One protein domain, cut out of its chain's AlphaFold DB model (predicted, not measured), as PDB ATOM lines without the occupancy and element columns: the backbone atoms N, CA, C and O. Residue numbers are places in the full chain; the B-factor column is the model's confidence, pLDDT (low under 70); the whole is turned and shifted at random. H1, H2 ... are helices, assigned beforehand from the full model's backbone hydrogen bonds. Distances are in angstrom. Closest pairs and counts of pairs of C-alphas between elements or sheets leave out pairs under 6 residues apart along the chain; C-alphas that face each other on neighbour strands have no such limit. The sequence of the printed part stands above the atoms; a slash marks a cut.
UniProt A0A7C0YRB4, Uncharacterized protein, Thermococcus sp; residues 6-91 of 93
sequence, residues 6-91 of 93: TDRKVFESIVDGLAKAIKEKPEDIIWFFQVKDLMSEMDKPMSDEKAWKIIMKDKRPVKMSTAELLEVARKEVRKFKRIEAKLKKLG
ATOM      1  N   THR A   6       3.073 -49.248 -17.281       61.38
ATOM      2  CA  THR A   6       2.286 -48.123 -16.747       61.38
ATOM      3  C   THR A   6       1.681 -47.269 -17.861       61.38
ATOM      4  O   THR A   6       0.502 -46.935 -17.796       61.38
ATOM      5  N   ASP A   7       2.445 -46.999 -18.919       70.44
ATOM      6  CA  ASP A   7       1.996 -46.206 -20.070       70.44
ATOM      7  C   ASP A   7       0.875 -46.929 -20.824       70.44
ATOM      8  O   ASP A   7      -0.076 -46.302 -21.287       70.44
ATOM      9  N   ARG A   8       0.933 -48.268 -20.877       77.75
ATOM     10  CA  ARG A   8      -0.114 -49.091 -21.497       77.75
ATOM     11  C   ARG A   8      -1.450 -48.988 -20.760       77.75
ATOM     12  O   ARG A   8      -2.470 -48.789 -21.408       77.75
ATOM     13  N   LYS A   9      -1.453 -49.072 -19.425       80.50
ATOM     14  CA  LYS A   9      -2.686 -48.944 -18.623       80.50
ATOM     15  C   LYS A   9      -3.297 -47.547 -18.718       80.50
ATOM     16  O   LYS A   9      -4.514 -47.411 -18.781       80.50
ATOM     17  N   VAL A  10      -2.454 -46.514 -18.733       82.50
ATOM     18  CA  VAL A  10      -2.902 -45.129 -18.925       82.50
ATOM     19  C   VAL A  10      -3.514 -44.965 -20.314       82.50
ATOM     20  O   VAL A  10      -4.606 -44.418 -20.434       82.50
ATOM     21  N   PHE A  11      -2.865 -45.500 -21.352       82.56
ATOM     22  CA  PHE A  11      -3.388 -45.473 -22.716       82.56
ATOM     23  C   PHE A  11      -4.731 -46.208 -22.842       82.56
ATOM     24  O   PHE A  11      -5.682 -45.638 -23.369       82.56
ATOM     25  N   GLU A  12      -4.838 -47.427 -22.304       89.19
ATOM     26  CA  GLU A  12      -6.091 -48.197 -22.264       89.19
ATOM     27  C   GLU A  12      -7.202 -47.403 -21.553       89.19
ATOM     28  O   GLU A  12      -8.292 -47.240 -22.097       89.19
ATOM     29  N   SER A  13      -6.902 -46.795 -20.400       89.75
ATOM     30  CA  SER A  13      -7.875 -45.974 -19.669       89.75
ATOM     31  C   SER A  13      -8.313 -44.720 -20.433       89.75
ATOM     32  O   SER A  13      -9.469 -44.313 -20.310       89.75
ATOM     33  N   ILE A  14      -7.414 -44.083 -21.190       89.50
ATOM     34  CA  ILE A  14      -7.746 -42.926 -22.035       89.50
ATOM     35  C   ILE A  14      -8.670 -43.366 -23.169       89.50
ATOM     36  O   ILE A  14      -9.706 -42.739 -23.386       89.50
ATOM     37  N   VAL A  15      -8.327 -44.454 -23.864       91.94
ATOM     38  CA  VAL A  15      -9.138 -44.998 -24.960       91.94
ATOM     39  C   VAL A  15     -10.540 -45.354 -24.464       91.94
ATOM     40  O   VAL A  15     -11.525 -44.926 -25.069       91.94
ATOM     41  N   ASP A  16     -10.645 -46.051 -23.332       93.50
ATOM     42  CA  ASP A  16     -11.928 -46.407 -22.726       93.50
ATOM     43  C   ASP A  16     -12.731 -45.178 -22.285       93.50
ATOM     44  O   ASP A  16     -13.950 -45.122 -22.472       93.50
ATOM     45  N   GLY A  17     -12.061 -44.178 -21.704       93.25
ATOM     46  CA  GLY A  17     -12.682 -42.919 -21.297       93.25
ATOM     47  C   GLY A  17     -13.279 -42.168 -22.487       93.25
ATOM     48  O   GLY A  17     -14.444 -41.767 -22.447       93.25
ATOM     49  N   LEU A  18     -12.511 -42.045 -23.572       92.50
ATOM     50  CA  LEU A  18     -12.955 -41.419 -24.817       92.50
ATOM     51  C   LEU A  18     -14.126 -42.182 -25.437       92.50
ATOM     52  O   LEU A  18     -15.148 -41.572 -25.747       92.50
ATOM     53  N   ALA A  19     -14.008 -43.506 -25.558       93.62
ATOM     54  CA  ALA A  19     -15.047 -44.381 -26.097       93.62
ATOM     55  C   ALA A  19     -16.382 -44.194 -25.356       93.62
ATOM     56  O   ALA A  19     -17.417 -43.940 -25.980       93.62
ATOM     57  N   LYS A  20     -16.347 -44.208 -24.016       94.69
ATOM     58  CA  LYS A  20     -17.522 -43.951 -23.168       94.69
ATOM     59  C   LYS A  20     -18.081 -42.544 -23.374       94.69
ATOM     60  O   LYS A  20     -19.291 -42.398 -23.550       94.69
ATOM     61  N   ALA A  21     -17.221 -41.525 -23.393       93.06
ATOM     62  CA  ALA A  21     -17.635 -40.129 -23.513       93.06
ATOM     63  C   ALA A  21     -18.351 -39.836 -24.841       93.06
ATOM     64  O   ALA A  21     -19.346 -39.111 -24.862       93.06
ATOM     65  N   ILE A  22     -17.898 -40.437 -25.947       92.81
ATOM     66  CA  ILE A  22     -18.503 -40.233 -27.272       92.81
ATOM     67  C   ILE A  22     -19.496 -41.331 -27.685       92.81
ATOM     68  O   ILE A  22     -20.060 -41.266 -28.786       92.81
ATOM     69  N   LYS A  23     -19.748 -42.315 -26.812       93.88
ATOM     70  CA  LYS A  23     -20.596 -43.491 -27.074       93.88
ATOM     71  C   LYS A  23     -20.182 -44.231 -28.355       93.88
ATOM     72  O   LYS A  23     -21.009 -44.481 -29.231       93.88
ATOM     73  N   GLU A  24     -18.892 -44.514 -28.487       94.00
ATOM     74  CA  GLU A  24     -18.306 -45.355 -29.542       94.00
ATOM     75  C   GLU A  24     -17.548 -46.514 -28.885       94.00
ATOM     76  O   GLU A  24     -17.395 -46.539 -27.661       94.00
ATOM     77  N   LYS A  25     -17.089 -47.492 -29.668       94.88
ATOM     78  CA  LYS A  25     -16.299 -48.597 -29.116       94.88
ATOM     79  C   LYS A  25     -14.819 -48.206 -28.973       94.88
ATOM     80  O   LYS A  25     -14.337 -47.412 -29.785       94.88
ATOM     81  N   PRO A  26     -14.068 -48.775 -28.013       92.00
ATOM     82  CA  PRO A  26     -12.617 -48.581 -27.905       92.00
ATOM     83  C   PRO A  26     -11.867 -48.838 -29.220       92.00
ATOM     84  O   PRO A  26     -10.994 -48.059 -29.603       92.00
ATOM     85  N   GLU A  27     -12.262 -49.870 -29.970       92.12
ATOM     86  CA  GLU A  27     -11.670 -50.209 -31.267       92.12
ATOM     87  C   GLU A  27     -11.882 -49.101 -32.304       92.12
ATOM     88  O   GLU A  27     -11.015 -48.857 -33.141       92.12
ATOM     89  N   ASP A  28     -13.010 -48.392 -32.230       92.06
ATOM     90  CA  ASP A  28     -13.323 -47.286 -33.131       92.06
ATOM     91  C   ASP A  28     -12.452 -46.058 -32.835       92.06
ATOM     92  O   ASP A  28     -12.059 -45.351 -33.765       92.06
ATOM     93  N   ILE A  29     -12.114 -45.827 -31.561       92.56
ATOM     94  CA  ILE A  29     -11.190 -44.766 -31.134       92.56
ATOM     95  C   ILE A  29      -9.773 -45.066 -31.625       92.56
ATOM     96  O   ILE A  29      -9.137 -44.201 -32.227       92.56
ATOM     97  N   ILE A  30      -9.291 -46.294 -31.407       91.12
ATOM     98  CA  ILE A  30      -7.961 -46.724 -31.863       91.12
ATOM     99  C   ILE A  30      -7.865 -46.589 -33.384       91.12
ATOM    100  O   ILE A  30      -6.942 -45.953 -33.891       91.12
ATOM    101  N   TRP A  31      -8.852 -47.129 -34.102       93.44
ATOM    102  CA  TRP A  31      -8.931 -47.032 -35.556       93.44
ATOM    103  C   TRP A  31      -8.935 -45.574 -36.035       93.44
ATOM    104  O   TRP A  31      -8.213 -45.233 -36.969       93.44
ATOM    105  N   PHE A  32      -9.693 -44.689 -35.379       93.56
ATOM    106  CA  PHE A  32      -9.747 -43.273 -35.741       93.56
ATOM    107  C   PHE A  32      -8.370 -42.602 -35.671       93.56
ATOM    108  O   PHE A  32      -7.972 -41.933 -36.626       93.56
ATOM    109  N   PHE A  33      -7.628 -42.789 -34.573       89.50
ATOM    110  CA  PHE A  33      -6.300 -42.187 -34.425       89.50
ATOM    111  C   PHE A  33      -5.278 -42.778 -35.403       89.50
ATOM    112  O   PHE A  33      -4.471 -42.024 -35.936       89.50
ATOM    113  N   GLN A  34      -5.354 -44.077 -35.710       86.69
ATOM    114  CA  GLN A  34      -4.514 -44.703 -36.740       86.69
ATOM    115  C   GLN A  34      -4.760 -44.100 -38.128       86.69
ATOM    116  O   GLN A  34      -3.814 -43.754 -38.832       86.69
ATOM    117  N   VAL A  35      -6.029 -43.938 -38.517       86.19
ATOM    118  CA  VAL A  35      -6.387 -43.327 -39.805       86.19
ATOM    119  C   VAL A  35      -5.977 -41.856 -39.840       86.19
ATOM    120  O   VAL A  35      -5.444 -41.400 -40.846       86.19
ATOM    121  N   LYS A  36      -6.178 -41.109 -38.748       86.19
ATOM    122  CA  LYS A  36      -5.795 -39.693 -38.665       86.19
ATOM    123  C   LYS A  36      -4.281 -39.490 -38.791       86.19
ATOM    124  O   LYS A  36      -3.856 -38.555 -39.470       86.19
ATOM    125  N   ASP A  37      -3.484 -40.344 -38.155       83.94
ATOM    126  CA  ASP A  37      -2.021 -40.304 -38.256       83.94
ATOM    127  C   ASP A  37      -1.572 -40.603 -39.691       83.94
ATOM    128  O   ASP A  37      -0.855 -39.809 -40.295       83.94
ATOM    129  N   LEU A  38      -2.131 -41.655 -40.304       79.06
ATOM    130  CA  LEU A  38      -1.877 -41.986 -41.706       79.06
ATOM    131  C   LEU A  38      -2.237 -40.831 -42.655       79.06
ATOM    132  O   LEU A  38      -1.447 -40.493 -43.532       79.06
ATOM    133  N   MET A  39      -3.401 -40.197 -42.476       78.00
ATOM    134  CA  MET A  39      -3.789 -39.022 -43.269       78.00
ATOM    135  C   MET A  39      -2.786 -37.876 -43.098       78.00
ATOM    136  O   MET A  39      -2.373 -37.270 -44.080       78.00
ATOM    137  N   SER A  40      -2.332 -37.634 -41.867       80.00
ATOM    138  CA  SER A  40      -1.337 -36.596 -41.569       80.00
ATOM    139  C   SER A  40       0.035 -36.907 -42.178       80.00
ATOM    140  O   SER A  40       0.798 -35.995 -42.491       80.00
ATOM    141  N   GLU A  41       0.386 -38.184 -42.342       75.75
ATOM    142  CA  GLU A  41       1.582 -38.603 -43.074       75.75
ATOM    143  C   GLU A  41       1.429 -38.458 -44.589       75.75
ATOM    144  O   GLU A  41       2.400 -38.094 -45.252       75.75
ATOM    145  N   MET A  42       0.234 -38.712 -45.129       70.81
ATOM    146  CA  MET A  42      -0.071 -38.544 -46.554       70.81
ATOM    147  C   MET A  42      -0.129 -37.075 -46.984       70.81
ATOM    148  O   MET A  42       0.250 -36.770 -48.112       70.81
ATOM    149  N   ASP A  43      -0.551 -36.171 -46.099       73.00
ATOM    150  CA  ASP A  43      -0.553 -34.724 -46.356       73.00
ATOM    151  C   ASP A  43       0.868 -34.131 -46.430       73.00
ATOM    152  O   ASP A  43       1.062 -33.006 -46.899       73.00
ATOM    153  N   LYS A  44       1.896 -34.869 -45.983       78.00
ATOM    154  CA  LYS A  44       3.288 -34.427 -46.110       78.00
ATOM    155  C   LYS A  44       3.757 -34.600 -47.559       78.00
ATOM    156  O   LYS A  44       3.539 -35.665 -48.139       78.00
ATOM    157  N   PRO A  45       4.488 -33.619 -48.127       75.88
ATOM    158  CA  PRO A  45       5.069 -33.758 -49.454       75.88
ATOM    159  C   PRO A  45       5.900 -35.043 -49.545       75.88
ATOM    160  O   PRO A  45       6.789 -35.300 -48.729       75.88
ATOM    161  N   MET A  46       5.599 -35.855 -50.548       76.38
ATOM    162  CA  MET A  46       6.204 -37.155 -50.788       76.38
ATOM    163  C   MET A  46       6.643 -37.223 -52.248       76.38
ATOM    164  O   MET A  46       5.931 -36.744 -53.121       76.38
ATOM    165  N   SER A  47       7.804 -37.823 -52.526       79.31
ATOM    166  CA  SER A  47       8.203 -38.094 -53.908       79.31
ATOM    167  C   SER A  47       7.337 -39.194 -54.524       79.31
ATOM    168  O   SER A  47       6.987 -40.165 -53.844       79.31
ATOM    169  N   ASP A  48       7.063 -39.095 -55.825       76.50
ATOM    170  CA  ASP A  48       6.283 -40.085 -56.583       76.50
ATOM    171  C   ASP A  48       6.806 -41.515 -56.390       76.50
ATOM    172  O   ASP A  48       6.046 -42.464 -56.222       76.50
ATOM    173  N   GLU A  49       8.128 -41.671 -56.320       78.31
ATOM    174  CA  GLU A  49       8.782 -42.961 -56.112       78.31
ATOM    175  C   GLU A  49       8.464 -43.573 -54.733       78.31
ATOM    176  O   GLU A  49       8.310 -44.790 -54.587       78.31
ATOM    177  N   LYS A  50       8.341 -42.731 -53.701       77.44
ATOM    178  CA  LYS A  50       7.978 -43.152 -52.344       77.44
ATOM    179  C   LYS A  50       6.481 -43.465 -52.257       77.44
ATOM    180  O   LYS A  50       6.127 -44.464 -51.632       77.44
ATOM    181  N   ALA A  51       5.631 -42.698 -52.942       71.69
ATOM    182  CA  ALA A  51       4.198 -42.979 -53.049       71.69
ATOM    183  C   ALA A  51       3.947 -44.318 -53.756       71.69
ATOM    184  O   ALA A  51       3.224 -45.178 -53.248       71.69
ATOM    185  N   TRP A  52       4.640 -44.552 -54.872       73.94
ATOM    186  CA  TRP A  52       4.537 -45.792 -55.634       73.94
ATOM    187  C   TRP A  52       4.984 -47.017 -54.829       73.94
ATOM    188  O   TRP A  52       4.320 -48.055 -54.851       73.94
ATOM    189  N   LYS A  53       6.066 -46.899 -54.046       75.75
ATOM    190  CA  LYS A  53       6.535 -47.969 -53.144       75.75
ATOM    191  C   LYS A  53       5.519 -48.322 -52.054       75.75
ATOM    192  O   LYS A  53       5.467 -49.483 -51.655       75.75
ATOM    193  N   ILE A  54       4.728 -47.361 -51.575       70.62
ATOM    194  CA  ILE A  54       3.676 -47.602 -50.575       70.62
ATOM    195  C   ILE A  54       2.491 -48.331 -51.217       70.62
ATOM    196  O   ILE A  54       2.084 -49.377 -50.715       70.62
ATOM    197  N   ILE A  55       2.016 -47.852 -52.372       67.56
ATOM    198  CA  ILE A  55       0.905 -48.469 -53.120       67.56
ATOM    199  C   ILE A  55       1.246 -49.916 -53.503       67.56
ATOM    200  O   ILE A  55       0.455 -50.832 -53.294       67.56
ATOM    201  N   MET A  56       2.458 -50.148 -54.010       67.94
ATOM    202  CA  MET A  56       2.909 -51.476 -54.440       67.94
ATOM    203  C   MET A  56       3.263 -52.420 -53.285       67.94
ATOM    204  O   MET A  56       3.427 -53.617 -53.526       67.94
ATOM    205  N   LYS A  57       3.406 -51.919 -52.051       64.75
ATOM    206  CA  LYS A  57       3.601 -52.756 -50.857       64.75
ATOM    207  C   LYS A  57       2.299 -53.386 -50.378       64.75
ATOM    208  O   LYS A  57       2.332 -54.509 -49.883       64.75
ATOM    209  N   ASP A  58       1.165 -52.716 -50.562       58.75
ATOM    210  CA  ASP A  58      -0.137 -53.209 -50.109       58.75
ATOM    211  C   ASP A  58      -0.814 -54.091 -51.173       58.75
ATOM    212  O   ASP A  58      -1.977 -53.928 -51.533       58.75
ATOM    213  N   LYS A  59      -0.069 -55.075 -51.697       57.06
ATOM    214  CA  LYS A  59      -0.568 -56.092 -52.642       57.06
ATOM    215  C   LYS A  59      -1.394 -57.166 -51.936       57.06
ATOM    216  O   LYS A  59      -1.194 -58.363 -52.152       57.06
ATOM    217  N   ARG A  60      -2.318 -56.770 -51.063       60.25
ATOM    218  CA  ARG A  60      -3.286 -57.731 -50.534       60.25
ATOM    219  C   ARG A  60      -4.194 -58.139 -51.689       60.25
ATOM    220  O   ARG A  60      -4.710 -57.259 -52.374       60.25
ATOM    221  N   PRO A  61      -4.394 -59.441 -51.944       59.53
ATOM    222  CA  PRO A  61      -5.360 -59.874 -52.938       59.53
ATOM    223  C   PRO A  61      -6.745 -59.419 -52.478       59.53
ATOM    224  O   PRO A  61      -7.316 -59.958 -51.527       59.53
ATOM    225  N   VAL A  62      -7.260 -58.377 -53.122       63.53
ATOM    226  CA  VAL A  62      -8.580 -57.843 -52.820       63.53
ATOM    227  C   VAL A  62      -9.601 -58.733 -53.513       63.53
ATOM    228  O   VAL A  62      -9.689 -58.767 -54.735       63.53
ATOM    229  N   LYS A  63     -10.352 -59.498 -52.716       76.69
ATOM    230  CA  LYS A  63     -11.415 -60.391 -53.208       76.69
ATOM    231  C   LYS A  63     -12.702 -59.649 -53.591       76.69
ATOM    232  O   LYS A  63     -13.622 -60.272 -54.103       76.69
ATOM    233  N   MET A  64     -12.769 -58.355 -53.291       78.69
ATOM    234  CA  MET A  64     -13.925 -57.490 -53.517       78.69
ATOM    235  C   MET A  64     -13.791 -56.736 -54.838       78.69
ATOM    236  O   MET A  64     -12.697 -56.336 -55.237       78.69
ATOM    237  N   SER A  65     -14.920 -56.499 -55.492       87.81
ATOM    238  CA  SER A  65     -15.018 -55.603 -56.640       87.81
ATOM    239  C   SER A  65     -14.742 -54.147 -56.245       87.81
ATOM    240  O   SER A  65     -14.925 -53.737 -55.098       87.81
ATOM    241  N   THR A  66     -14.369 -53.317 -57.222       85.44
ATOM    242  CA  THR A  66     -14.180 -51.872 -57.015       85.44
ATOM    243  C   THR A  66     -15.421 -51.199 -56.425       85.44
ATOM    244  O   THR A  66     -15.299 -50.321 -55.575       85.44
ATOM    245  N   ALA A  67     -16.620 -51.614 -56.845       83.88
ATOM    246  CA  ALA A  67     -17.872 -51.075 -56.323       83.88
ATOM    247  C   ALA A  67     -18.037 -51.370 -54.823       83.88
ATOM    248  O   ALA A  67     -18.318 -50.456 -54.049       83.88
ATOM    249  N   GLU A  68     -17.781 -52.610 -54.400       83.00
ATOM    250  CA  GLU A  68     -17.833 -52.998 -52.986       83.00
ATOM    251  C   GLU A  68     -16.798 -52.232 -52.154       83.00
ATOM    252  O   GLU A  68     -17.111 -51.748 -51.066       83.00
ATOM    253  N   LEU A  69     -15.587 -52.037 -52.685       85.00
ATOM    254  CA  LEU A  69     -14.555 -51.236 -52.023       85.00
ATOM    255  C   LEU A  69     -14.981 -49.778 -51.841       85.00
ATOM    256  O   LEU A  69     -14.776 -49.206 -50.771       85.00
ATOM    257  N   LEU A  70     -15.611 -49.177 -52.852       82.56
ATOM    258  CA  LEU A  70     -16.135 -47.814 -52.757       82.56
ATOM    259  C   LEU A  70     -17.249 -47.702 -51.709       82.56
ATOM    260  O   LEU A  70     -17.324 -46.698 -50.997       82.56
ATOM    261  N   GLU A  71     -18.110 -48.711 -51.582       87.00
ATOM    262  CA  GLU A  71     -19.135 -48.728 -50.538       87.00
ATOM    263  C   GLU A  71     -18.545 -48.846 -49.135       87.00
ATOM    264  O   GLU A  71     -18.969 -48.120 -48.227       87.00
ATOM    265  N   VAL A  72     -17.559 -49.729 -48.955       86.81
ATOM    266  CA  VAL A  72     -16.824 -49.870 -47.693       86.81
ATOM    267  C   VAL A  72     -16.159 -48.544 -47.334       86.81
ATOM    268  O   VAL A  72     -16.424 -48.005 -46.258       86.81
ATOM    269  N   ALA A  73     -15.423 -47.944 -48.272       84.00
ATOM    270  CA  ALA A  73     -14.764 -46.657 -48.071       84.00
ATOM    271  C   ALA A  73     -15.761 -45.554 -47.679       84.00
ATOM    272  O   ALA A  73     -15.522 -44.792 -46.742       84.00
ATOM    273  N   ARG A  74     -16.934 -45.481 -48.323       85.94
ATOM    274  CA  ARG A  74     -17.983 -44.507 -47.958       85.94
ATOM    275  C   ARG A  74     -18.489 -44.699 -46.527       85.94
ATOM    276  O   ARG A  74     -18.711 -43.707 -45.827       85.94
ATOM    277  N   LYS A  75     -18.703 -45.944 -46.090       90.31
ATOM    278  CA  LYS A  75     -19.135 -46.255 -44.716       90.31
ATOM    279  C   LYS A  75     -18.063 -45.847 -43.706       90.31
ATOM    280  O   LYS A  75     -18.386 -45.202 -42.706       90.31
ATOM    281  N   GLU A  76     -16.804 -46.150 -43.998       89.06
ATOM    282  CA  GLU A  76     -15.667 -45.792 -43.152       89.06
ATOM    283  C   GLU A  76     -15.469 -44.277 -43.058       89.06
ATOM    284  O   GLU A  76     -15.362 -43.749 -41.955       89.06
ATOM    285  N   VAL A  77     -15.553 -43.537 -44.166       90.81
ATOM    286  CA  VAL A  77     -15.467 -42.064 -44.151       90.81
ATOM    287  C   VAL A  77     -16.576 -41.443 -43.296       90.81
ATOM    288  O   VAL A  77     -16.334 -40.503 -42.538       90.81
ATOM    289  N   ARG A  78     -17.807 -41.968 -43.374       93.62
ATOM    290  CA  ARG A  78     -18.913 -41.502 -42.518       93.62
ATOM    291  C   ARG A  78     -18.627 -41.766 -41.041       93.62
ATOM    292  O   ARG A  78     -18.869 -40.888 -40.214       93.62
ATOM    293  N   LYS A  79     -18.104 -42.951 -40.714       93.69
ATOM    294  CA  LYS A  79     -17.686 -43.310 -39.353       93.69
ATOM    295  C   LYS A  79     -16.581 -42.377 -38.852       93.69
ATOM    296  O   LYS A  79     -16.716 -41.832 -37.760       93.69
ATOM    297  N   PHE A  80     -15.553 -42.133 -39.664       93.75
ATOM    298  CA  PHE A  80     -14.449 -41.231 -39.342       93.75
ATOM    299  C   PHE A  80     -14.960 -39.835 -38.980       93.75
ATOM    300  O   PHE A  80     -14.722 -39.361 -37.872       93.75
ATOM    301  N   LYS A  81     -15.759 -39.219 -39.862       93.62
ATOM    302  CA  LYS A  81     -16.335 -37.882 -39.633       93.62
ATOM    303  C   LYS A  81     -17.223 -37.825 -38.391       93.62
ATOM    304  O   LYS A  81     -17.222 -36.824 -37.676       93.62
ATOM    305  N   ARG A  82     -17.986 -38.890 -38.115       95.69
ATOM    306  CA  ARG A  82     -18.821 -38.986 -36.909       95.69
ATOM    307  C   ARG A  82     -17.968 -38.942 -35.643       95.69
ATOM    308  O   ARG A  82     -18.294 -38.184 -34.735       95.69
ATOM    309  N   ILE A  83     -16.902 -39.737 -35.587       94.56
ATOM    310  CA  ILE A  83     -15.990 -39.788 -34.437       94.56
ATOM    311  C   ILE A  83     -15.243 -38.459 -34.300       94.56
ATOM    312  O   ILE A  83     -15.227 -37.884 -33.215       94.56
ATOM    313  N   GLU A  84     -14.725 -37.920 -35.406       95.06
ATOM    314  CA  GLU A  84     -14.026 -36.634 -35.442       95.06
ATOM    315  C   GLU A  84     -14.874 -35.508 -34.842       95.06
ATOM    316  O   GLU A  84     -14.428 -34.786 -33.954       95.06
ATOM    317  N   ALA A  85     -16.129 -35.381 -35.282       96.25
ATOM    318  CA  ALA A  85     -17.033 -34.350 -34.789       96.25
ATOM    319  C   ALA A  85     -17.307 -34.483 -33.284       96.25
ATOM    320  O   ALA A  85     -17.430 -33.476 -32.588       96.25
ATOM    321  N   LYS A  86     -17.408 -35.713 -32.766       95.88
ATOM    322  CA  LYS A  86     -17.610 -35.949 -31.332       95.88
ATOM    323  C   LYS A  86     -16.354 -35.623 -30.520       95.88
ATOM    324  O   LYS A  86     -16.475 -34.993 -29.475       95.88
ATOM    325  N   LEU A  87     -15.168 -35.989 -31.006       93.75
ATOM    326  CA  LEU A  87     -13.900 -35.680 -30.336       93.75
ATOM    327  C   LEU A  87     -13.594 -34.173 -30.339       93.75
ATOM    328  O   LEU A  87     -13.168 -33.655 -29.309       93.75
ATOM    329  N   LYS A  88     -13.904 -33.454 -31.431       94.31
ATOM    330  CA  LYS A  88     -13.835 -31.978 -31.485       94.31
ATOM    331  C   LYS A  88     -14.733 -31.329 -30.433       94.31
ATOM    332  O   LYS A  88     -14.313 -30.415 -29.736       94.31
ATOM    333  N   LYS A  89     -15.963 -31.831 -30.263       94.69
ATOM    334  CA  LYS A  89     -16.888 -31.342 -29.221       94.69
ATOM    335  C   LYS A  89     -16.374 -31.570 -27.798       94.69
ATOM    336  O   LYS A  89     -16.753 -30.819 -26.908       94.69
ATOM    337  N   LEU A  90     -15.542 -32.590 -27.586       90.88
ATOM    338  CA  LEU A  90     -14.886 -32.853 -26.304       90.88
ATOM    339  C   LEU A  90     -13.570 -32.079 -26.117       90.88
ATOM    340  O   LEU A  90     -12.987 -32.164 -25.041       90.88
ATOM    341  N   GLY A  91     -13.086 -31.354 -27.133       90.19
ATOM    342  CA  GLY A  91     -11.813 -30.625 -27.077       90.19
ATOM    343  C   GLY A  91     -10.569 -31.522 -27.088       90.19
ATOM    344  O   GLY A  91      -9.502 -31.095 -26.660       90.19
TER     345      GLY A  91
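What this domain is: This is residues 6 to 91 of the 93 residues of an uncharacterized protein of Thermococcus sp (UniProt A0A7C0YRB4). This is an open, loose frame of helices: H2 and the long H4 meet about perpendicular near one corner and spread from it as a V, while the short H3 and the link of residues 56 to 65 run across the open side between the end of H2 and the start of H4. H1 sits at the corner, where its last part meets the first part of H2 and the late part of H4, and its residues 6 to 11 stick out. The printed part has 86 residues with four named helices, in the order H1, H2, H3, H4, and no named strand; the class is all helix. The whole is loose, with a radius of gyration of the C-alphas of 16.1 A, and spans 39 by 29 by 23 A.

Where its parts are: H1 is residues 6 to 22, 24.6 A from first to last C-alpha, beginning with C-alpha 6 at (2.286, -48.123, -16.747). H2, residues 26 to 42, is also 24.6 A long; its C-alpha 42 is at (-0.071, -38.544, -46.554). H3, residues 48 to 55, has 8 residues and is 10.5 A long. H4, residues 66 to 89, is the longest helix, 34.7 A, ending with C-alpha 89 at (-16.888, -31.342, -29.221).

How they stand to each other: H1 touches H2 with residues 15 to 19 alone, about perpendicular at 80 degrees; the closest C-alphas, those of Ala 19 and Pro 26, are 5.2 A apart. H1 and H4 only just touch, with 3 pairs of C-alphas within 8 A, about perpendicular at 85 degrees; the closest C-alphas are those of Ile 22 and Lys 86, 6.0 A apart. Residues 29 to 32 of H2 touch residues 80 to 84 of H4, about perpendicular at 78 degrees; the closest C-alphas, those of Phe 32 and Phe 80, are 6.3 A apart. The helix packing is mostly crossed, with 0 of these 3 pairs at a shallow tilt. H3 touches no helix and is apart from H1, H2 and H4. In H1, H2, H3 and H4 every O i to N i+4 pair is within hydrogen-bond range.

The domain as a whole: The two C-alphas farthest apart, those of Thr 6 and Ala 67, are 44.5 A apart. Residues 6 to 11, 43 to 50 and 52 to 75 stand free; the body without them has 48 residues and spans 37 by 21 by 20 A. The links from H1 to H2 and from H2 to H3 are tight, and the link from H3 to H4, with 10 residues, is short. The printed part has no cut. Its mean pLDDT is 83.9, with residue 6 and residues 55 to 62 under 70.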